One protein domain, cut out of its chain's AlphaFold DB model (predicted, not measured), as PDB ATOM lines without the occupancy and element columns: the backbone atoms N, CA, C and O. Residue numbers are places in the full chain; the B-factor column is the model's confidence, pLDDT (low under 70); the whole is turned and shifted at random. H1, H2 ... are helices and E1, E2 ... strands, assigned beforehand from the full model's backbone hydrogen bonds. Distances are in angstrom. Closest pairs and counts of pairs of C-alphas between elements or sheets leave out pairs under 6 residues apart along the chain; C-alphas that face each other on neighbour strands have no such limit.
ATOM      1  N   VAL A  13      -8.929  12.782 -28.003       87.44
ATOM      2  CA  VAL A  13      -9.447  13.687 -26.977       87.44
ATOM      3  C   VAL A  13      -8.398  14.769 -26.750       87.44
ATOM      4  O   VAL A  13      -7.222  14.457 -26.554       87.44
ATOM      5  N   MET A  14      -8.823  16.030 -26.821       90.12
ATOM      6  CA  MET A  14      -7.953  17.197 -26.677       90.12
ATOM      7  C   MET A  14      -8.087  17.803 -25.286       90.12
ATOM      8  O   MET A  14      -9.185  17.864 -24.735       90.12
ATOM      9  N   TYR A  15      -6.972  18.268 -24.741       91.00
ATOM     10  CA  TYR A  15      -6.917  18.965 -23.461       91.00
ATOM     11  C   TYR A  15      -5.695  19.882 -23.428       91.00
ATOM     12  O   TYR A  15      -4.782  19.760 -24.251       91.00
ATOM     13  N   LYS A  16      -5.720  20.847 -22.508       93.00
ATOM     14  CA  LYS A  16      -4.712  21.903 -22.391       93.00
ATOM     15  C   LYS A  16      -3.956  21.771 -21.085       93.00
ATOM     16  O   LYS A  16      -4.571  21.552 -20.045       93.00
ATOM     17  N   ILE A  17      -2.641  21.935 -21.151       93.31
ATOM     18  CA  ILE A  17      -1.752  21.864 -19.995       93.31
ATOM     19  C   ILE A  17      -0.748  23.008 -20.072       93.31
ATOM     20  O   ILE A  17      -0.081  23.192 -21.089       93.31
ATOM     21  N   ASP A  18      -0.615  23.735 -18.969       93.75
ATOM     22  CA  ASP A  18       0.391  24.779 -18.805       93.75
ATOM     23  C   ASP A  18       1.645  24.195 -18.149       93.75
ATOM     24  O   ASP A  18       1.582  23.646 -17.048       93.75
ATOM     25  N   ILE A  19       2.796  24.310 -18.816       93.75
ATOM     26  CA  ILE A  19       4.079  23.803 -18.315       93.75
ATOM     27  C   ILE A  19       5.160  24.868 -18.431       93.75
ATOM     28  O   ILE A  19       5.361  25.478 -19.480       93.75
ATOM     29  N   SER A  20       5.902  25.066 -17.346       93.44
ATOM     30  CA  SER A  20       7.065  25.950 -17.338       93.44
ATOM     31  C   SER A  20       8.241  25.364 -18.118       93.44
ATOM     32  O   SER A  20       8.520  24.169 -18.036       93.44
ATOM     33  N   LEU A  21       9.004  26.201 -18.811       90.06
ATOM     34  CA  LEU A  21      10.266  25.810 -19.436       90.06
ATOM     35  C   LEU A  21      11.349  25.500 -18.375       90.06
ATOM     36  O   LEU A  21      11.352  26.117 -17.307       90.06
ATOM     37  N   PRO A  22      12.284  24.566 -18.643       91.75
ATOM     38  CA  PRO A  22      12.311  23.650 -19.784       91.75
ATOM     39  C   PRO A  22      11.264  22.529 -19.646       91.75
ATOM     40  O   PRO A  22      11.090  21.957 -18.568       91.75
ATOM     41  N   LEU A  23      10.600  22.172 -20.753       92.56
ATOM     42  CA  LEU A  23       9.550  21.140 -20.746       92.56
ATOM     43  C   LEU A  23      10.103  19.756 -20.367       92.56
ATOM     44  O   LEU A  23       9.487  19.034 -19.589       92.56
ATOM     45  N   GLY A  24      11.279  19.402 -20.901       94.00
ATOM     46  CA  GLY A  24      11.860  18.058 -20.792       94.00
ATOM     47  C   GLY A  24      11.051  16.995 -21.535       94.00
ATOM     48  O   GLY A  24      10.852  15.899 -21.022       94.00
ATOM     49  N   LEU A  25      10.565  17.331 -22.729       94.56
ATOM     50  CA  LEU A  25       9.889  16.407 -23.638       94.56
ATOM     51  C   LEU A  25      10.832  16.040 -24.783       94.56
ATOM     52  O   LEU A  25      11.485  16.917 -25.346       94.56
ATOM     53  N   THR A  26      10.851  14.764 -25.153       94.25
ATOM     54  CA  THR A  26      11.445  14.307 -26.412       94.25
ATOM     55  C   THR A  26      10.329  14.188 -27.435       94.25
ATOM     56  O   THR A  26       9.340  13.487 -27.200       94.25
ATOM     57  N   LEU A  27      10.484  14.891 -28.551       93.25
ATOM     58  CA  LEU A  27       9.500  14.971 -29.621       93.25
ATOM     59  C   LEU A  27      10.013  14.220 -30.857       93.25
ATOM     60  O   LEU A  27      11.220  14.155 -31.079       93.25
ATOM     61  N   GLU A  28       9.106  13.665 -31.653       91.12
ATOM     62  CA  GLU A  28       9.422  13.013 -32.928       91.12
ATOM     63  C   GLU A  28       8.363  13.388 -33.968       91.12
ATOM     64  O   GLU A  28       7.174  13.504 -33.646       91.12
ATOM     65  N   GLU A  29       8.795  13.605 -35.209       88.62
ATOM     66  CA  GLU A  29       7.885  13.798 -36.335       88.62
ATOM     67  C   GLU A  29       7.236  12.466 -36.713       88.62
ATOM     68  O   GLU A  29       7.898  11.434 -36.813       88.62
ATOM     69  N   MET A  30       5.922  12.467 -36.926       79.19
ATOM     70  CA  MET A  30       5.248  11.299 -37.470       79.19
ATOM     71  C   MET A  30       5.497  11.226 -38.976       79.19
ATOM     72  O   MET A  30       4.867  11.944 -39.749       79.19
ATOM     73  N   ASP A  31       6.367  10.309 -39.394       63.50
ATOM     74  CA  ASP A  31       6.603  10.015 -40.808       63.50
ATOM     75  C   ASP A  31       5.373   9.358 -41.434       63.50
ATOM     76  O   ASP A  31       5.256   8.129 -41.368       63.50
ATOM     77  N   SER A  32       4.422  10.131 -41.997       57.69
ATOM     78  CA  SER A  32       3.529   9.695 -43.106       57.69
ATOM     79  C   SER A  32       2.407  10.641 -43.557       57.69
ATOM     80  O   SER A  32       1.641  11.215 -42.786       57.69
ATOM     81  N   ASP A  33       2.239  10.609 -44.877       49.94
ATOM     82  CA  ASP A  33       1.098  11.037 -45.686       49.94
ATOM     83  C   ASP A  33      -0.219  10.339 -45.243       49.94
ATOM     84  O   ASP A  33      -0.216   9.107 -45.115       49.94
ATOM     85  N   PRO A  34      -1.344  11.047 -44.981       51.19
ATOM     86  CA  PRO A  34      -1.613  12.462 -45.258       51.19
ATOM     87  C   PRO A  34      -1.604  13.390 -44.031       51.19
ATOM     88  O   PRO A  34      -2.080  14.519 -44.130       51.19
ATOM     89  N   SER A  35      -1.116  12.953 -42.865       59.12
ATOM     90  CA  SER A  35      -1.167  13.772 -41.646       59.12
ATOM     91  C   SER A  35       0.208  13.920 -40.999       59.12
ATOM     92  O   SER A  35       0.595  13.115 -40.147       59.12
ATOM     93  N   CYS A  36       0.903  14.997 -41.357       67.88
ATOM     94  CA  CYS A  36       2.080  15.465 -40.633       67.88
ATOM     95  C   CYS A  36       1.732  15.785 -39.166       67.88
ATOM     96  O   CYS A  36       0.563  15.975 -38.795       67.88
ATOM     97  N   GLY A  37       2.746  15.821 -38.306       84.75
ATOM     98  CA  GLY A  37       2.622  16.318 -36.942       84.75
ATOM     99  C   GLY A  37       3.613  15.687 -35.975       84.75
ATOM    100  O   GLY A  37       4.305  14.724 -36.294       84.75
ATOM    101  N   VAL A  38       3.647  16.232 -34.763       91.00
ATOM    102  CA  VAL A  38       4.676  15.917 -33.770       91.00
ATOM    103  C   VAL A  38       4.078  15.176 -32.584       91.00
ATOM    104  O   VAL A  38       3.051  15.580 -32.033       91.00
ATOM    105  N   VAL A  39       4.728  14.089 -32.180       92.19
ATOM    106  CA  VAL A  39       4.332  13.268 -31.033       92.19
ATOM    107  C   VAL A  39       5.390  13.274 -29.947       92.19
ATOM    108  O   VAL A  39       6.579  13.442 -30.201       92.19
ATOM    109  N   ILE A  40       4.942  13.053 -28.718       93.69
ATOM    110  CA  ILE A  40       5.813  12.895 -27.561       93.69
ATOM    111  C   ILE A  40       6.296  11.450 -27.520       93.69
ATOM    112  O   ILE A  40       5.493  10.523 -27.410       93.69
ATOM    113  N   VAL A  41       7.608  11.252 -27.576       92.06
ATOM    114  CA  VAL A  41       8.241   9.924 -27.532       92.06
ATOM    115  C   VAL A  41       9.044   9.692 -26.259       92.06
ATOM    116  O   VAL A  41       9.388   8.555 -25.948       92.06
ATOM    117  N   GLY A  42       9.285  10.745 -25.480       91.56
ATOM    118  CA  GLY A  42       9.964  10.649 -24.196       91.56
ATOM    119  C   GLY A  42       9.617  11.801 -23.266       91.56
ATOM    120  O   GLY A  42       9.227  12.884 -23.702       91.56
ATOM    121  N   ILE A  43       9.774  11.551 -21.969       93.75
ATOM    122  CA  ILE A  43       9.635  12.538 -20.898       93.75
ATOM    123  C   ILE A  43      10.878  12.392 -20.016       93.75
ATOM    124  O   ILE A  43      11.109  11.322 -19.456       93.75
ATOM    125  N   SER A  44      11.696  13.442 -19.925       93.19
ATOM    126  CA  SER A  44      12.871  13.467 -19.048       93.19
ATOM    127  C   SER A  44      12.425  13.622 -17.587       93.19
ATOM    128  O   SER A  44      11.649  14.540 -17.299       93.19
ATOM    129  N   PRO A  45      12.956  12.807 -16.655       87.69
ATOM    130  CA  PRO A  45      12.696  12.949 -15.221       87.69
ATOM    131  C   PRO A  45      13.109  14.312 -14.644       87.69
ATOM    132  O   PRO A  45      12.526  14.779 -13.668       87.69
ATOM    133  N   GLU A  46      14.102  14.985 -15.239       89.56
ATOM    134  CA  GLU A  46      14.554  16.304 -14.774       89.56
ATOM    135  C   GLU A  46      13.665  17.455 -15.287       89.56
ATOM    136  O   GLU A  46      13.710  18.574 -14.755       89.56
ATOM    137  N   GLY A  47      12.846  17.172 -16.306       92.44
ATOM    138  CA  GLY A  47      11.949  18.103 -16.979       92.44
ATOM    139  C   GLY A  47      10.760  18.559 -16.143       92.44
ATOM    140  O   GLY A  47      10.284  17.864 -15.241       92.44
ATOM    141  N   ASN A  48      10.213  19.730 -16.472       94.62
ATOM    142  CA  ASN A  48       9.021  20.226 -15.785       94.62
ATOM    143  C   ASN A  48       7.745  19.460 -16.164       94.62
ATOM    144  O   ASN A  48       6.805  19.450 -15.371       94.62
ATOM    145  N   ALA A  49       7.718  18.760 -17.303       94.69
ATOM    146  CA  ALA A  49       6.632  17.841 -17.640       94.69
ATOM    147  C   ALA A  49       6.547  16.659 -16.664       94.69
ATOM    148  O   ALA A  49       5.473  16.394 -16.124       94.69
ATOM    149  N   ALA A  50       7.679  16.012 -16.361       93.50
ATOM    150  CA  ALA A  50       7.736  14.951 -15.357       93.50
ATOM    151  C   ALA A  50       7.306  15.463 -13.976       93.50
ATOM    152  O   ALA A  50       6.457  14.856 -13.330       93.50
ATOM    153  N   LYS A  51       7.807  16.626 -13.543       93.44
ATOM    154  CA  LYS A  51       7.419  17.223 -12.250       93.44
ATOM    155  C   LYS A  51       5.925  17.537 -12.175       93.44
ATOM    156  O   LYS A  51       5.295  17.235 -11.167       93.44
ATOM    157  N   SER A  52       5.356  18.108 -13.239       92.25
ATOM    158  CA  SER A  52       3.918  18.386 -13.327       92.25
ATOM    159  C   SER A  52       3.103  17.100 -13.182       92.25
ATOM    160  O   SER A  52       2.245  16.996 -12.305       92.25
ATOM    161  N   ASN A  53       3.459  16.069 -13.955       91.50
ATOM    162  CA  ASN A  53       2.839  14.751 -13.862       91.50
ATOM    163  C   ASN A  53       2.967  14.153 -12.452       91.50
ATOM    164  O   ASN A  53       1.985  13.659 -11.900       91.50
ATOM    165  N   ALA A  54       4.156  14.204 -11.847       87.69
ATOM    166  CA  ALA A  54       4.406  13.677 -10.510       87.69
ATOM    167  C   ALA A  54       3.517  14.346  -9.450       87.69
ATOM    168  O   ALA A  54       2.939  13.635  -8.629       87.69
ATOM    169  N   ASN A  55       3.347  15.671  -9.523       87.19
ATOM    170  CA  ASN A  55       2.462  16.425  -8.631       87.19
ATOM    171  C   ASN A  55       0.994  16.002  -8.796       87.19
ATOM    172  O   ASN A  55       0.311  15.725  -7.816       87.19
ATOM    173  N   ILE A  56       0.524  15.857 -10.039       84.94
ATOM    174  CA  ILE A  56      -0.836  15.368 -10.313       84.94
ATOM    175  C   ILE A  56      -1.044  13.997  -9.662       84.94
ATOM    176  O   ILE A  56      -2.032  13.775  -8.963       84.94
ATOM    177  N   PHE A  57      -0.095  13.076  -9.844       79.44
ATOM    178  CA  PHE A  57      -0.187  11.739  -9.264       79.44
ATOM    179  C   PHE A  57      -0.050  11.725  -7.736       79.44
ATOM    180  O   PHE A  57      -0.658  10.862  -7.101       79.44
ATOM    181  N   SER A  58       0.718  12.635  -7.124       78.94
ATOM    182  CA  SER A  58       0.753  12.762  -5.662       78.94
ATOM    183  C   SER A  58      -0.567  13.280  -5.108       78.94
ATOM    184  O   SER A  58      -1.058  12.737  -4.119       78.94
ATOM    185  N   ASP A  59      -1.178  14.254  -5.781       76.94
ATOM    186  CA  ASP A  59      -2.453  14.832  -5.370       76.94
ATOM    187  C   ASP A  59      -3.556  13.772  -5.412       76.94
ATOM    188  O   ASP A  59      -4.286  13.598  -4.437       76.94
ATOM    189  N   ILE A  60      -3.606  12.975  -6.484       72.38
ATOM    190  CA  ILE A  60      -4.548  11.852  -6.620       72.38
ATOM    191  C   ILE A  60      -4.346  10.810  -5.520       72.38
ATOM    192  O   ILE A  60      -5.320  10.304  -4.980       72.38
ATOM    193  N   LYS A  61      -3.097  10.483  -5.161       67.94
ATOM    194  CA  LYS A  61      -2.818   9.545  -4.060       67.94
ATOM    195  C   LYS A  61      -3.257  10.088  -2.697       67.94
ATOM    196  O   LYS A  61      -3.494   9.294  -1.794       67.94
ATOM    197  N   SER A  62      -3.300  11.412  -2.536       64.06
ATOM    198  CA  SER A  62      -3.681  12.084  -1.286       64.06
ATOM    199  C   SER A  62      -5.188  12.310  -1.143       64.06
ATOM    200  O   SER A  62      -5.695  12.419  -0.029       64.06
ATOM    201  N   LEU A  63      -5.904  12.388  -2.265       59.47
ATOM    202  CA  LEU A  63      -7.351  12.498  -2.310       59.47
ATOM    203  C   LEU A  63      -7.936  11.086  -2.227       59.47
ATOM    204  O   LEU A  63      -7.779  10.298  -3.152       59.47
ATOM    205  N   ASP A  64      -8.707  10.789  -1.181       54.16
ATOM    206  CA  ASP A  64      -9.491   9.541  -1.054       54.16
ATOM    207  C   ASP A  64     -10.522   9.328  -2.198       54.16
ATOM    208  O   ASP A  64     -11.263   8.347  -2.206       54.16
ATOM    209  N   ASN A  65     -10.573  10.234  -3.186       46.03
ATOM    210  CA  ASN A  65     -11.398  10.169  -4.386       46.03
ATOM    211  C   ASN A  65     -10.540   9.887  -5.629       46.03
ATOM    212  O   ASN A  65     -10.093  10.795  -6.333       46.03
ATOM    213  N   ALA A  66     -10.409   8.598  -5.931       51.97
ATOM    214  CA  ALA A  66      -9.831   8.044  -7.154       51.97
ATOM    215  C   ALA A  66     -10.615   8.390  -8.447       51.97
ATOM    216  O   ALA A  66     -10.184   8.038  -9.541       51.97
ATOM    217  N   ASP A  67     -11.747   9.092  -8.337       47.75
ATOM    218  CA  ASP A  67     -12.637   9.432  -9.458       47.75
ATOM    219  C   ASP A  67     -12.176  10.655 -10.274       47.75
ATOM    220  O   ASP A  67     -12.817  11.029 -11.258       47.75
ATOM    221  N   SER A  68     -11.077  11.318  -9.889       54.31
ATOM    222  CA  SER A  68     -10.542  12.413 -10.702       54.31
ATOM    223  C   SER A  68      -9.895  11.841 -11.960       54.31
ATOM    224  O   SER A  68      -8.842  11.208 -11.893       54.31
ATOM    225  N   ILE A  69     -10.523  12.085 -13.111       58.53
ATOM    226  CA  ILE A  69      -9.979  11.750 -14.426       58.53
ATOM    227  C   ILE A  69      -8.578  12.371 -14.518       58.53
ATOM    228  O   ILE A  69      -8.396  13.578 -14.372       58.53
ATOM    229  N   VAL A  70      -7.571  11.511 -14.652       64.50
ATOM    230  CA  VAL A  70      -6.152  11.903 -14.720       64.50
ATOM    231  C   VAL A  70      -5.748  12.189 -16.158       64.50
ATOM    232  O   VAL A  70      -4.774  12.892 -16.429       64.50
ATOM    233  N   SER A  71      -6.512  11.632 -17.099       63.03
ATOM    234  CA  SER A  71      -6.157  11.609 -18.505       63.03
ATOM    235  C   SER A  71      -6.113  12.994 -19.149       63.03
ATOM    236  O   SER A  71      -5.387  13.166 -20.115       63.03
ATOM    237  N   ASP A  72      -6.849  13.975 -18.638       73.12
ATOM    238  CA  ASP A  72      -6.865  15.352 -19.142       73.12
ATOM    239  C   ASP A  72      -5.903  16.291 -18.395       73.12
ATOM    240  O   ASP A  72      -5.822  17.475 -18.720       73.12
ATOM    241  N   LYS A  73      -5.165  15.781 -17.402       80.06
ATOM    242  CA  LYS A  73      -4.287  16.592 -16.547       80.06
ATOM    243  C   LYS A  73      -2.807  16.329 -16.784       80.06
ATOM    244  O   LYS A  73      -2.005  17.225 -16.552       80.06
ATOM    245  N   CYS A  74      -2.431  15.132 -17.237       89.06
ATOM    246  CA  CYS A  74      -1.032  14.740 -17.416       89.06
ATOM    247  C   CYS A  74      -0.619  14.648 -18.890       89.06
ATOM    248  O   CYS A  74      -1.431  14.312 -19.752       89.06
ATOM    249  N   ILE A  75       0.673  14.845 -19.160       92.81
ATOM    250  CA  ILE A  75       1.283  14.621 -20.477       92.81
ATOM    251  C   ILE A  75       1.806  13.192 -20.565       92.81
ATOM    252  O   ILE A  75       2.590  12.786 -19.715       92.81
ATOM    253  N   CYS A  76       1.455  12.451 -21.612       92.12
ATOM    254  CA  CYS A  76       1.927  11.092 -21.849       92.12
ATOM    255  C   CYS A  76       2.767  10.970 -23.121       92.12
ATOM    256  O   CYS A  76       2.543  11.631 -24.136       92.12
ATOM    257  N   ILE A  77       3.666   9.989 -23.107       91.75
ATOM    258  CA  ILE A  77       4.242   9.432 -24.330       91.75
ATOM    259  C   ILE A  77       3.092   8.934 -25.235       91.75
ATOM    260  O   ILE A  77       2.152   8.291 -24.756       91.75
ATOM    261  N   ARG A  78       3.203   9.210 -26.545       90.94
ATOM    262  CA  ARG A  78       2.217   9.042 -27.644       90.94
ATOM    263  C   ARG A  78       1.136  10.121 -27.763       90.94
ATOM    264  O   ARG A  78       0.323  10.049 -28.694       90.94
ATOM    265  N   ASP A  79       1.133  11.127 -26.895       92.06
ATOM    266  CA  ASP A  79       0.305  12.306 -27.131       92.06
ATOM    267  C   ASP A  79       0.841  13.091 -28.338       92.06
ATOM    268  O   ASP A  79       2.051  13.175 -28.561       92.06
ATOM    269  N   LYS A  80      -0.075  13.630 -29.146       91.88
ATOM    270  CA  LYS A  80       0.249  14.491 -30.290       91.88
ATOM    271  C   LYS A  80       0.163  15.949 -29.857       91.88
ATOM    272  O   LYS A  80      -0.809  16.321 -29.203       91.88
ATOM    273  N   ILE A  81       1.134  16.766 -30.253       93.31
ATOM    274  CA  ILE A  81       1.084  18.218 -30.064       93.31
ATOM    275  C   ILE A  81       0.093  18.800 -31.080       93.31
ATOM    276  O   ILE A  81       0.224  18.574 -32.284       93.31
ATOM    277  N   ILE A  82      -0.929  19.503 -30.591       93.25
ATOM    278  CA  ILE A  82      -1.999  20.086 -31.414       93.25
ATOM    279  C   ILE A  82      -1.806  21.591 -31.569       93.25
ATOM    280  O   ILE A  82      -1.933  22.113 -32.678       93.25
ATOM    281  N   SER A  83      -1.502  22.287 -30.474       94.44
ATOM    282  CA  SER A  83      -1.202  23.718 -30.487       94.44
ATOM    283  C   SER A  83      -0.246  24.111 -29.358       94.44
ATOM    284  O   SER A  83      -0.143  23.422 -28.340       94.44
ATOM    285  N   ILE A  84       0.466  25.221 -29.556       94.75
ATOM    286  CA  ILE A  84       1.403  25.809 -28.590       94.75
ATOM    287  C   ILE A  84       1.027  27.276 -28.408       94.75
ATOM    288  O   ILE A  84       1.021  28.040 -29.372       94.75
ATOM    289  N   ASN A  85       0.696  27.678 -27.179       94.12
ATOM    290  CA  ASN A  85       0.234  29.031 -26.846       94.12
ATOM    291  C   ASN A  85      -0.936  29.499 -27.738       94.12
ATOM    292  O   ASN A  85      -1.035  30.668 -28.102       94.12
ATOM    293  N   GLY A  86      -1.817  28.568 -28.120       92.06
ATOM    294  CA  GLY A  86      -2.951  28.823 -29.013       92.06
ATOM    295  C   GLY A  86      -2.618  28.827 -30.511       92.06
ATOM    296  O   GLY A  86      -3.540  28.889 -31.322       92.06
ATOM    297  N   ASN A  87      -1.345  28.707 -30.897       93.69
ATOM    298  CA  ASN A  87      -0.942  28.551 -32.292       93.69
ATOM    299  C   ASN A  87      -1.061  27.082 -32.699       93.69
ATOM    300  O   ASN A  87      -0.323  26.233 -32.195       93.69
ATOM    301  N   ALA A  88      -2.008  26.775 -33.586       92.56
ATOM    302  CA  ALA A  88      -2.214  25.423 -34.088       92.56
ATOM    303  C   ALA A  88      -0.975  24.927 -34.848       92.56
ATOM    304  O   ALA A  88      -0.481  25.604 -35.746       92.56
ATOM    305  N   CYS A  89      -0.498  23.734 -34.496       90.81
ATOM    306  CA  CYS A  89       0.671  23.104 -35.107       90.81
ATOM    307  C   CYS A  89       0.497  21.596 -35.364       90.81
ATOM    308  O   CYS A  89       1.461  20.880 -35.619       90.81
ATOM    309  N   HIS A  90      -0.744  21.107 -35.314       87.56
ATOM    310  CA  HIS A  90      -1.094  19.695 -35.487       87.56
ATOM    311  C   HIS A  90      -0.680  19.074 -36.832       87.56
ATOM    312  O   HIS A  90      -0.630  17.849 -36.920       87.56
ATOM    313  N   ASP A  91      -0.421  19.884 -37.855       86.12
ATOM    314  CA  ASP A  91      -0.009  19.501 -39.209       86.12
ATOM    315  C   ASP A  91       1.398  20.012 -39.574       86.12
ATOM    316  O   ASP A  91       1.830  19.895 -40.718       86.12
ATOM    317  N   GLN A  92       2.113  20.583 -38.603       88.44
ATOM    318  CA  GLN A  92       3.423  21.197 -38.805       88.44
ATOM    319  C   GLN A  92       4.555  20.187 -38.596       88.44
ATOM    320  O   GLN A  92       4.386  19.172 -37.915       88.44
ATOM    321  N   SER A  93       5.718  20.493 -39.174       89.94
ATOM    322  CA  SER A  93       6.931  19.695 -39.003       89.94
ATOM    323  C   SER A  93       7.512  19.817 -37.597       89.94
ATOM    324  O   SER A  93       7.171  20.727 -36.830       89.94
ATOM    325  N   PHE A  94       8.441  18.917 -37.268       91.19
ATOM    326  CA  PHE A  94       9.185  18.980 -36.013       91.19
ATOM    327  C   PHE A  94       9.890  20.327 -35.816       91.19
ATOM    328  O   PHE A  94       9.752  20.929 -34.751       91.19
ATOM    329  N   ASP A  95      10.569  20.833 -36.848       91.62
ATOM    330  CA  ASP A  95      11.310  22.097 -36.773       91.62
ATOM    331  C   ASP A  95      10.394  23.281 -36.438       91.62
ATOM    332  O   ASP A  95      10.710  24.074 -35.550       91.62
ATOM    333  N   ASN A  96       9.214  23.352 -37.063       91.50
ATOM    334  CA  ASN A  96       8.233  24.408 -36.796       91.50
ATOM    335  C   ASN A  96       7.706  24.337 -35.353       91.50
ATOM    336  O   ASN A  96       7.523  25.359 -34.693       91.50
ATOM    337  N   VAL A  97       7.464  23.128 -34.837       92.88
ATOM    338  CA  VAL A  97       7.033  22.933 -33.443       92.88
ATOM    339  C   VAL A  97       8.134  23.347 -32.465       92.88
ATOM    340  O   VAL A  97       7.844  24.026 -31.481       92.88
ATOM    341  N   VAL A  98       9.392  22.995 -32.733       92.56
ATOM    342  CA  VAL A  98      10.536  23.416 -31.908       92.56
ATOM    343  C   VAL A  98      10.718  24.932 -31.941       92.56
ATOM    344  O   VAL A  98      10.986  25.534 -30.899       92.56
ATOM    345  N   GLU A  99      10.531  25.562 -33.100       93.19
ATOM    346  CA  GLU A  99      10.572  27.017 -33.239       93.19
ATOM    347  C   GLU A  99       9.478  27.690 -32.398       93.19
ATOM    348  O   GLU A  99       9.774  28.622 -31.651       93.19
ATOM    349  N   LEU A 100       8.242  27.179 -32.425       92.94
ATOM    350  CA  LEU A 100       7.144  27.686 -31.590       92.94
ATOM    351  C   LEU A 100       7.437  27.576 -30.086       92.94
ATOM    352  O   LEU A 100       7.081  28.478 -29.329       92.94
ATOM    353  N   ILE A 101       8.085  26.491 -29.645       91.56
ATOM    354  CA  ILE A 101       8.513  26.329 -28.245       91.56
ATOM    355  C   ILE A 101       9.624  27.328 -27.906       91.56
ATOM    356  O   ILE A 101       9.598  27.945 -26.844       91.56
ATOM    357  N   SER A 102      10.602  27.479 -28.801       89.56
ATOM    358  CA  SER A 102      11.801  28.296 -28.574       89.56
ATOM    359  C   SER A 102      11.511  29.797 -28.599       89.56
ATOM    360  O   SER A 102      12.143  30.550 -27.865       89.56
ATOM    361  N   ASN A 103      10.539  30.221 -29.409       89.19
ATOM    362  CA  ASN A 103      10.109  31.612 -29.541       89.19
ATOM    363  C   ASN A 103       8.998  31.996 -28.551       89.19
ATOM    364  O   ASN A 103       8.403  33.064 -28.679       89.19
ATOM    365  N   ALA A 104       8.671  31.137 -27.582       84.56
ATOM    366  CA  ALA A 104       7.698  31.484 -26.561       84.56
ATOM    367  C   ALA A 104       8.229  32.648 -25.701       84.56
ATOM    368  O   ALA A 104       9.196  32.496 -24.960       84.56
ATOM    369  N   ASP A 105       7.551  33.799 -25.757       78.94
ATOM    370  CA  ASP A 105       7.879  34.999 -24.963       78.94
ATOM    371  C   ASP A 105       7.688  34.800 -23.444       78.94
ATOM    372  O   ASP A 105       7.997  35.675 -22.630       78.94
ATOM    373  N   THR A 106       7.135  33.654 -23.041       81.75
ATOM    374  CA  THR A 106       6.756  33.325 -21.673       81.75
ATOM    375  C   THR A 106       7.548  32.133 -21.147       81.75
ATOM    376  O   THR A 106       7.756  31.133 -21.828       81.75
ATOM    377  N   ASN A 107       7.891  32.180 -19.855       88.50
ATOM    378  CA  ASN A 107       8.503  31.044 -19.151       88.50
ATOM    379  C   ASN A 107       7.549  29.848 -18.981       88.50
ATOM    380  O   ASN A 107       7.976  28.797 -18.512       88.50
ATOM    381  N   THR A 108       6.273  30.009 -19.331       93.19
ATOM    382  CA  THR A 108       5.235  28.979 -19.290       93.19
ATOM    383  C   THR A 108       4.613  28.849 -20.666       93.19
ATOM    384  O   THR A 108       4.255  29.855 -21.274       93.19
ATOM    385  N   ILE A 109       4.487  27.614 -21.137       93.56
ATOM    386  CA  ILE A 109       3.868  27.270 -22.410       93.56
ATOM    387  C   ILE A 109       2.554  26.549 -22.137       93.56
ATOM    388  O   ILE A 109       2.527  25.577 -21.381       93.56
ATOM    389  N   THR A 110       1.489  26.988 -22.800       94.75
ATOM    390  CA  THR A 110       0.229  26.250 -22.884       94.75
ATOM    391  C   THR A 110       0.307  25.279 -24.054       94.75
ATOM    392  O   THR A 110       0.315  25.692 -25.215       94.75
ATOM    393  N   LEU A 111       0.352  23.986 -23.761       94.75
ATOM    394  CA  LEU A 111       0.280  22.925 -24.755       94.75
ATOM    395  C   LEU A 111      -1.163  22.444 -24.870       94.75
ATOM    396  O   LEU A 111      -1.769  22.055 -23.875       94.75
ATOM    397  N   GLU A 112      -1.702  22.421 -26.082       94.56
ATOM    398  CA  GLU A 112      -2.880  21.616 -26.387       94.56
ATOM    399  C   GLU A 112      -2.412  20.293 -26.973       94.56
ATOM    400  O   GLU A 112      -1.692  20.265 -27.975       94.56
ATOM    401  N   ILE A 113      -2.806  19.198 -26.335       93.00
ATOM    402  CA  ILE A 113      -2.364  17.863 -26.711       93.00
ATOM    403  C   ILE A 113      -3.547  16.951 -26.997       93.00
ATOM    404  O   ILE A 113      -4.604  17.035 -26.374       93.00
ATOM    405  N   GLY A 114      -3.364  16.087 -27.990       91.12
ATOM    406  CA  GLY A 114      -4.353  15.120 -28.435       91.12
ATOM    407  C   GLY A 114      -3.936  13.718 -28.025       91.12
ATOM    408  O   GLY A 114      -2.983  13.172 -28.590       91.12
ATOM    409  N   ARG A 115      -4.682  13.105 -27.106       89.62
ATOM    410  CA  ARG A 115      -4.508  11.700 -26.714       89.62
ATOM    411  C   ARG A 115      -5.448  10.797 -27.501       89.62
ATOM    412  O   ARG A 115      -6.570  11.194 -27.797       89.62
ATOM    413  N   LEU A 116      -5.005   9.586 -27.834       85.56
ATOM    414  CA  LEU A 116      -5.829   8.596 -28.536       85.56
ATOM    415  C   LEU A 116      -7.121   8.306 -27.751       85.56
ATOM    416  O   LEU A 116      -7.087   8.033 -26.554       85.56
ATOM    417  N   GLN A 117      -8.276   8.363 -28.412       84.00
ATOM    418  CA  GLN A 117      -9.553   8.091 -27.759       84.00
ATOM    419  C   GLN A 117      -9.614   6.637 -27.267       84.00
ATOM    420  O   GLN A 117      -9.222   5.706 -27.971       84.00
ATOM    421  N   GLY A 118     -10.126   6.439 -26.048       79.00
ATOM    422  CA  GLY A 118     -10.237   5.113 -25.431       79.00
ATOM    423  C   GLY A 118      -8.911   4.547 -24.909       79.00
ATOM    424  O   GLY A 118      -8.846   3.362 -24.587       79.00
ATOM    425  N   SER A 119      -7.853   5.360 -24.840       82.31
ATOM    426  CA  SER A 119      -6.614   4.996 -24.150       82.31
ATOM    427  C   SER A 119      -6.698   5.242 -22.642       82.31
ATOM    428  O   SER A 119      -7.358   6.183 -22.208       82.31
ATOM    429  N   THR A 120      -5.928   4.477 -21.879       80.38
ATOM    430  CA  THR A 120      -5.684   4.652 -20.446       80.38
ATOM    431  C   THR A 120      -4.267   5.177 -20.194       80.38
ATOM    432  O   THR A 120      -3.371   4.988 -21.025       80.38
ATOM    433  N   VAL A 121      -4.047   5.827 -19.050       83.81
ATOM    434  CA  VAL A 121      -2.719   6.303 -18.635       83.81
ATOM    435  C   VAL A 121      -2.004   5.216 -17.848       83.81
ATOM    436  O   VAL A 121      -2.521   4.683 -16.866       83.81
ATOM    437  N   VAL A 122      -0.771   4.922 -18.244       82.19
ATOM    438  CA  VAL A 122       0.126   4.028 -17.510       82.19
ATOM    439  C   VAL A 122       1.234   4.875 -16.923       82.19
ATOM    440  O   VAL A 122       1.980   5.506 -17.664       82.19
ATOM    441  N   ASN A 123       1.332   4.897 -15.604       82.81
ATOM    442  CA  ASN A 123       2.337   5.636 -14.858       82.81
ATOM    443  C   ASN A 123       3.401   4.666 -14.332       82.81
ATOM    444  O   ASN A 123       3.080   3.727 -13.599       82.81
ATOM    445  N   TYR A 124       4.658   4.919 -14.688       79.31
ATOM    446  CA  TYR A 124       5.813   4.129 -14.262       79.31
ATOM    447  C   TYR A 124       6.543   4.718 -13.044       79.31
ATOM    448  O   TYR A 124       7.532   4.151 -12.588       79.31
ATOM    449  N   GLY A 125       6.050   5.830 -12.493       78.25
ATOM    450  CA  GLY A 125       6.720   6.591 -11.438       78.25
ATOM    451  C   GLY A 125       7.409   7.842 -11.980       78.25
ATOM    452  O   GLY A 125       7.534   8.020 -13.188       78.25
ATOM    453  N   ASP A 126       7.786   8.745 -11.073       81.19
ATOM    454  CA  ASP A 126       8.567   9.961 -11.361       81.19
ATOM    455  C   ASP A 126       8.023  10.835 -12.507       81.19
ATOM    456  O   ASP A 126       8.762  11.507 -13.220       81.19
ATOM    457  N   GLY A 127       6.700  10.821 -12.696       83.88
ATOM    458  CA  GLY A 127       6.027  11.580 -13.748       83.88
ATOM    459  C   GLY A 127       6.135  10.985 -15.154       83.88
ATOM    460  O   GLY A 127       5.577  11.553 -16.097       83.88
ATOM    461  N   LEU A 128       6.796   9.837 -15.310       86.75
ATOM    462  CA  LEU A 128       6.871   9.102 -16.563       86.75
ATOM    463  C   LEU A 128       5.570   8.338 -16.802       86.75
ATOM    464  O   LEU A 128       5.210   7.421 -16.058       86.75
ATOM    465  N   CYS A 129       4.869   8.691 -17.875       89.06
ATOM    466  CA  CYS A 129       3.653   7.995 -18.257       89.06
ATOM    467  C   CYS A 129       3.490   7.849 -19.772       89.06
ATOM    468  O   CYS A 129       4.007   8.642 -20.561       89.06
ATOM    469  N   ILE A 130       2.768   6.803 -20.173       88.44
ATOM    470  CA  ILE A 130       2.477   6.459 -21.566       88.44
ATOM    471  C   ILE A 130       0.979   6.225 -21.746       88.44
ATOM    472  O   ILE A 130       0.317   5.615 -20.904       88.44
ATOM    473  N   SER A 131       0.452   6.698 -22.872       89.06
ATOM    474  CA  SER A 131      -0.918   6.433 -23.295       89.06
ATOM    475  C   SER A 131      -1.006   5.032 -23.907       89.06
ATOM    476  O   SER A 131      -0.290   4.718 -24.868       89.06
ATOM    477  N   ALA A 132      -1.901   4.194 -23.386       84.56
ATOM    478  CA  ALA A 132      -2.035   2.802 -23.802       84.56
ATOM    479  C   ALA A 132      -3.474   2.412 -24.139       84.56
ATOM    480  O   ALA A 132      -4.414   2.772 -23.439       84.56
ATOM    481  N   LYS A 133      -3.659   1.627 -25.195       83.25
ATOM    482  CA  LYS A 133      -4.953   1.054 -25.564       83.25
ATOM    483  C   LYS A 133      -5.212  -0.271 -24.850       83.25
ATOM    484  O   LYS A 133      -4.269  -1.022 -24.574       83.25
ATOM    485  N   PRO A 134      -6.492  -0.635 -24.656       77.75
ATOM    486  CA  PRO A 134      -6.868  -1.975 -24.230       77.75
ATOM    487  C   PRO A 134      -6.206  -3.063 -25.088       77.75
ATOM    488  O   PRO A 134      -6.249  -3.022 -26.315       77.75
ATOM    489  N   GLY A 135      -5.620  -4.068 -24.439       74.00
ATOM    490  CA  GLY A 135      -4.924  -5.176 -25.095       74.00
ATOM    491  C   GLY A 135      -3.430  -4.967 -25.377       74.00
ATOM    492  O   GLY A 135      -2.757  -5.969 -25.646       74.00
ATOM    493  N   GLU A 136      -2.888  -3.748 -25.270       77.50
ATOM    494  CA  GLU A 136      -1.441  -3.517 -25.399       77.50
ATOM    495  C   GLU A 136      -0.665  -4.176 -24.246       77.50
ATOM    496  O   GLU A 136      -1.141  -4.259 -23.115       77.50
ATOM    497  N   ASN A 137       0.526  -4.694 -24.552       78.31
ATOM    498  CA  ASN A 137       1.383  -5.415 -23.611       78.31
ATOM    499  C   ASN A 137       2.213  -4.433 -22.757       78.31
ATOM    500  O   ASN A 137       2.937  -3.606 -23.305       78.31
ATOM    501  N   TYR A 138       2.152  -4.559 -21.430       74.19
ATOM    502  CA  TYR A 138       2.885  -3.730 -20.471       74.19
ATOM    503  C   TYR A 138       4.401  -3.809 -20.655       74.19
ATOM    504  O   TYR A 138       5.056  -2.780 -20.554       74.19
ATOM    505  N   GLY A 139       4.963  -4.986 -20.943       71.94
ATOM    506  CA  GLY A 139       6.394  -5.152 -21.210       71.94
ATOM    507  C   GLY A 139       6.839  -4.432 -22.486       71.94
ATOM    508  O   GLY A 139       7.877  -3.779 -22.500       71.94
ATOM    509  N   PHE A 140       6.016  -4.455 -23.540       76.94
ATOM    510  CA  PHE A 140       6.266  -3.660 -24.744       76.94
ATOM    511  C   PHE A 140       6.208  -2.154 -24.449       76.94
ATOM    512  O   PHE A 140       7.092  -1.408 -24.862       76.94
ATOM    513  N   LEU A 141       5.205  -1.704 -23.695       81.06
ATOM    514  CA  LEU A 141       5.075  -0.298 -23.298       81.06
ATOM    515  C   LEU A 141       6.224   0.160 -22.386       81.06
ATOM    516  O   LEU A 141       6.741   1.259 -22.570       81.06
ATOM    517  N   ALA A 142       6.676  -0.697 -21.472       78.69
ATOM    518  CA  ALA A 142       7.802  -0.417 -20.591       78.69
ATOM    519  C   ALA A 142       9.110  -0.317 -21.382       78.69
ATOM    520  O   ALA A 142       9.857   0.641 -21.202       78.69
ATOM    521  N   SER A 143       9.321  -1.213 -22.356       80.19
ATOM    522  CA  SER A 143      10.480  -1.139 -23.253       80.19
ATOM    523  C   SER A 143      10.531   0.173 -24.047       80.19
ATOM    524  O   SER A 143      11.603   0.749 -24.200       80.19
ATOM    525  N   LYS A 144       9.374   0.709 -24.474       78.88
ATOM    526  CA  LYS A 144       9.285   2.030 -25.124       78.88
ATOM    527  C   LYS A 144       9.660   3.184 -24.202       78.88
ATOM    528  O   LYS A 144      10.147   4.200 -24.680       78.88
ATOM    529  N   CYS A 145       9.425   3.030 -22.905       79.44
ATOM    530  CA  CYS A 145       9.789   4.028 -21.908       79.44
ATOM    531  C   CYS A 145      11.194   3.787 -21.331       79.44
ATOM    532  O   CYS A 145      11.603   4.512 -20.432       79.44
ATOM    533  N   ASN A 146      11.918   2.768 -21.820       81.12
ATOM    534  CA  ASN A 146      13.180   2.285 -21.256       81.12
ATOM    535  C   ASN A 146      13.095   1.989 -19.742       81.12
ATOM    536  O   ASN A 146      14.025   2.256 -18.986       81.12
ATOM    537  N   VAL A 147      11.953   1.452 -19.306       73.75
ATOM    538  CA  VAL A 147      11.708   1.032 -17.924       73.75
ATOM    539  C   VAL A 147      11.727  -0.486 -17.872       73.75
ATOM    540  O   VAL A 147      11.086  -1.146 -18.692       73.75
ATOM    541  N   ASP A 148      12.424  -1.037 -16.884       69.62
ATOM    542  CA  ASP A 148      12.287  -2.446 -16.549       69.62
ATOM    543  C   ASP A 148      11.125  -2.630 -15.571       69.62
ATOM    544  O   ASP A 148      11.044  -1.964 -14.533       69.62
ATOM    545  N   ILE A 149      10.198  -3.522 -15.912       64.56
ATOM    546  CA  ILE A 149       9.060  -3.842 -15.056       64.56
ATOM    547  C   ILE A 149       9.040  -5.331 -14.746       64.56
ATOM    548  O   ILE A 149       9.019  -6.182 -15.633       64.56
ATOM    549  N   ASN A 150       8.922  -5.644 -13.460       56.34
ATOM    550  CA  ASN A 150       8.565  -6.981 -13.018       56.34
ATOM    551  C   ASN A 150       7.053  -7.031 -12.829       56.34
ATOM    552  O   ASN A 150       6.519  -6.703 -11.772       56.34
ATOM    553  N   TYR A 151       6.342  -7.395 -13.896       55.62
ATOM    554  CA  TYR A 151       4.894  -7.530 -13.839       55.62
ATOM    555  C   TYR A 151       4.502  -8.895 -13.261       55.62
ATOM    556  O   TYR A 151       4.622  -9.930 -13.918       55.62
ATOM    557  N   GLU A 152       3.979  -8.893 -12.035       48.31
ATOM    558  CA  GLU A 152       3.405 -10.076 -11.395       48.31
ATOM    559  C   GLU A 152       1.872  -9.962 -11.383       48.31
ATOM    560  O   GLU A 152       1.285  -9.198 -10.615       48.31
ATOM    561  N   CYS A 153       1.181 -10.723 -12.240       50.22
ATOM    562  CA  CYS A 153      -0.282 -10.753 -12.205       50.22
ATOM    563  C   CYS A 153      -0.765 -11.581 -11.015       50.22
ATOM    564  O   CYS A 153      -0.840 -12.806 -11.089       50.22
ATOM    565  N   ARG A 154      -1.139 -10.901  -9.930       44.94
ATOM    566  CA  ARG A 154      -1.699 -11.545  -8.732       44.94
ATOM    567  C   ARG A 154      -3.225 -11.678  -8.748       44.94
ATOM    568  O   ARG A 154      -3.778 -12.369  -7.903       44.94
ATOM    569  N   SER A 155      -3.914 -11.032  -9.692       43.91
ATOM    570  CA  SER A 155      -5.381 -10.937  -9.691       43.91
ATOM    571  C   SER A 155      -6.100 -12.019 -10.495       43.91
ATOM    572  O   SER A 155      -7.315 -12.138 -10.389       43.91
ATOM    573  N   GLY A 156      -5.404 -12.765 -11.361       45.03
ATOM    574  CA  GLY A 156      -6.050 -13.717 -12.271       45.03
ATOM    575  C   GLY A 156      -6.947 -13.075 -13.344       45.03
ATOM    576  O   GLY A 156      -7.440 -13.779 -14.216       45.03
ATOM    577  N   HIS A 197       3.682 -16.215 -16.270       35.72
ATOM    578  CA  HIS A 197       3.283 -16.180 -17.684       35.72
ATOM    579  C   HIS A 197       2.025 -15.349 -17.940       35.72
ATOM    580  O   HIS A 197       1.290 -15.582 -18.903       35.72
ATOM    581  N   CYS A 198       1.754 -14.353 -17.101       47.38
ATOM    582  CA  CYS A 198       0.844 -13.310 -17.526       47.38
ATOM    583  C   CYS A 198       1.575 -12.391 -18.507       47.38
ATOM    584  O   CYS A 198       2.503 -11.689 -18.129       47.38
ATOM    585  N   ILE A 199       1.098 -12.333 -19.751       51.88
ATOM    586  CA  ILE A 199       1.623 -11.422 -20.784       51.88
ATOM    587  C   ILE A 199       1.342  -9.940 -20.428       51.88
ATOM    588  O   ILE A 199       1.717  -9.058 -21.186       51.88
ATOM    589  N   GLY A 200       0.695  -9.654 -19.287       60.47
ATOM    590  CA  GLY A 200       0.492  -8.311 -18.749       60.47
ATOM    591  C   GLY A 200      -0.094  -7.374 -19.790       60.47
ATOM    592  O   GLY A 200       0.618  -6.546 -20.337       60.47
ATOM    593  N   LYS A 201      -1.376  -7.530 -20.119       66.88
ATOM    594  CA  LYS A 201      -2.043  -6.673 -21.106       66.88
ATOM    595  C   LYS A 201      -2.954  -5.662 -20.427       66.88
ATOM    596  O   LYS A 201      -3.534  -5.982 -19.387       66.88
ATOM    597  N   MET A 202      -3.138  -4.502 -21.056       64.75
ATOM    598  CA  MET A 202      -4.133  -3.518 -20.629       64.75
ATOM    599  C   MET A 202      -5.531  -4.149 -20.599       64.75
ATOM    600  O   MET A 202      -5.961  -4.697 -21.625       64.75
ATOM    601  N   PRO A 203      -6.246  -4.095 -19.463       58.94
ATOM    602  CA  PRO A 203      -7.613  -4.585 -19.378       58.94
ATOM    603  C   PRO A 203      -8.560  -3.748 -20.249       58.94
ATOM    604  O   PRO A 203      -8.287  -2.599 -20.589       58.94
ATOM    605  N   ARG A 204      -9.688  -4.348 -20.636       57.97
ATOM    606  CA  ARG A 204     -10.782  -3.624 -21.300       57.97
ATOM    607  C   ARG A 204     -11.611  -2.895 -20.239       57.97
ATOM    608  O   ARG A 204     -11.806  -3.456 -19.164       57.97
ATOM    609  N   ASN A 205     -12.134  -1.714 -20.573       54.34
ATOM    610  CA  ASN A 205     -13.015  -0.901 -19.717       54.34
ATOM    611  C   ASN A 205     -12.353  -0.430 -18.404       54.34
ATOM    612  O   ASN A 205     -12.972  -0.487 -17.344       54.34
ATOM    613  N   TYR A 206     -11.076  -0.042 -18.464       53.75
ATOM    614  CA  TYR A 206     -10.349   0.506 -17.319       53.75
ATOM    615  C   TYR A 206      -9.767   1.870 -17.685       53.75
ATOM    616  O   TYR A 206      -8.863   1.977 -18.517       53.75
ATOM    617  N   ASP A 207     -10.315   2.917 -17.078       51.31
ATOM    618  CA  ASP A 207     -10.404   4.194 -17.786       51.31
ATOM    619  C   ASP A 207      -9.379   5.255 -17.387       51.31
ATOM    620  O   ASP A 207      -9.376   6.313 -18.012       51.31
ATOM    621  N   TRP A 208      -8.510   5.043 -16.388       57.28
ATOM    622  CA  TRP A 208      -7.795   6.219 -15.873       57.28
ATOM    623  C   TRP A 208      -6.347   6.057 -15.413       57.28
ATOM    624  O   TRP A 208      -5.552   6.924 -15.773       57.28
ATOM    625  N   LEU A 209      -5.953   5.020 -14.661       61.22
ATOM    626  CA  LEU A 209      -4.560   4.929 -14.201       61.22
ATOM    627  C   LEU A 209      -4.107   3.510 -13.851       61.22
ATOM    628  O   LEU A 209      -4.648   2.872 -12.948       61.22
ATOM    629  N   HIS A 210      -3.030   3.063 -14.495       64.50
ATOM    630  CA  HIS A 210      -2.244   1.910 -14.063       64.50
ATOM    631  C   HIS A 210      -0.905   2.374 -13.500       64.50
ATOM    632  O   HIS A 210      -0.094   2.932 -14.230       64.50
ATOM    633  N   VAL A 211      -0.662   2.124 -12.213       61.31
ATOM    634  CA  VAL A 211       0.648   2.366 -11.596       61.31
ATOM    635  C   VAL A 211       1.454   1.076 -11.653       61.31
ATOM    636  O   VAL A 211       1.082   0.084 -11.025       61.31
ATOM    637  N   LEU A 212       2.550   1.088 -12.406       62.59
ATOM    638  CA  LEU A 212       3.516  -0.004 -12.440       62.59
ATOM    639  C   LEU A 212       4.801   0.460 -11.767       62.59
ATOM    640  O   LEU A 212       5.451   1.384 -12.241       62.59
TER     641      LEU A 212
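What this domain is: This is residues 13 to 156 and 197 to 212 of the 217 residues of the protein "Hypothetical protein" of Skeletonema marinoi (UniProt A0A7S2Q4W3). Two lobes sit side by side: the larger holds a three-stranded sheet of E1, E5 and E4 and the hairpin E2 and E3, with H2 packed over one end where the two meet; the smaller is the hairpin E6 and E7 with H3 packed on it. H1 bridges the lobes, beginning by E1 and E3 and running past E7, and the smaller lobe bears the loose stretches on both sides of a cut. The 160 printed residues include three named helices and seven named strands, in the order E1 E2 E3 H1 E4 H2 E5 E6 E7 H3; the class is mixed, helices and strands, with under half of the residues in named elements. The three sheets, E1 - E5 - E4, E2 - E3 and E6 - E7, are antiparallel. The whole is compact, with a radius of gyration of the C-alphas of 15.9 A and spans of 50 by 39 by 25 A.

Where its parts are: E1, residues 13 to 20, begins at C-alpha 13 (-9.447, 13.687, -26.977) and is 22.7 A long. E2 is residues 25 to 29 and E3 residues 38 to 43. H1, residues 48 to 62, is 20.9 A long. E4 is residues 80 to 84 and H2 residues 94 to 102. E5, residues 108 to 116, is 25.0 A long. E6 is residues 120 to 125, E7 residues 128 to 132, and H3 residues 138 to 144, ending at C-alpha 144 (9.285, 2.030, -25.124).

How they stand to each other: In the largest sheet, only just strongly twisted at up to 4.2 A off its plane, E5 is the inner strand. N 17 and O 111 of E1 and E5 are 2.9 A apart, and N 82 and O 112 of E4 and E5 2.8 A, both within hydrogen-bond range. In the hairpin E2 and E3, N 28 and O 39 are 2.9 A apart. The closest C-alphas of E3 and E4, Val 39 and Lys 80, are 4.3 A apart. H2 only grazes the largest sheet with residues 97 to 101; its C-alpha at Phe 94 is 5.4 A from that of Glu 29 in E2. H1 only grazes that sheet with residues 48 to 52; the closest C-alphas of H1 and E7, Ala 50 and Leu 128, are 6.0 A apart. In the hairpin E6 and E7, N 130 and O 122 are 2.9 A apart. The closest C-alphas of E7 and H3, Ile 130 and Leu 141, are 7.4 A apart. Residues 122 to 123 of E6 pair in parallel with residues 210 to 211. The three helices are apart from one another, and in each every O i to N i+4 pair is within hydrogen-bond range.

The domain as a whole: The two C-alphas farthest apart, those of Asp 105 and Gly 156, are 52.2 A apart. Residues 157 to 196 are not printed, and C-alphas 156 and 197 are 11.1 A apart across the cut. The link from H1 to E4, 17 residues, is long. Mean pLDDT of the printed part is 79.4; it is under 70 in residues 31 to 36, 61 to 71, 148 to 156 and 197 to 212.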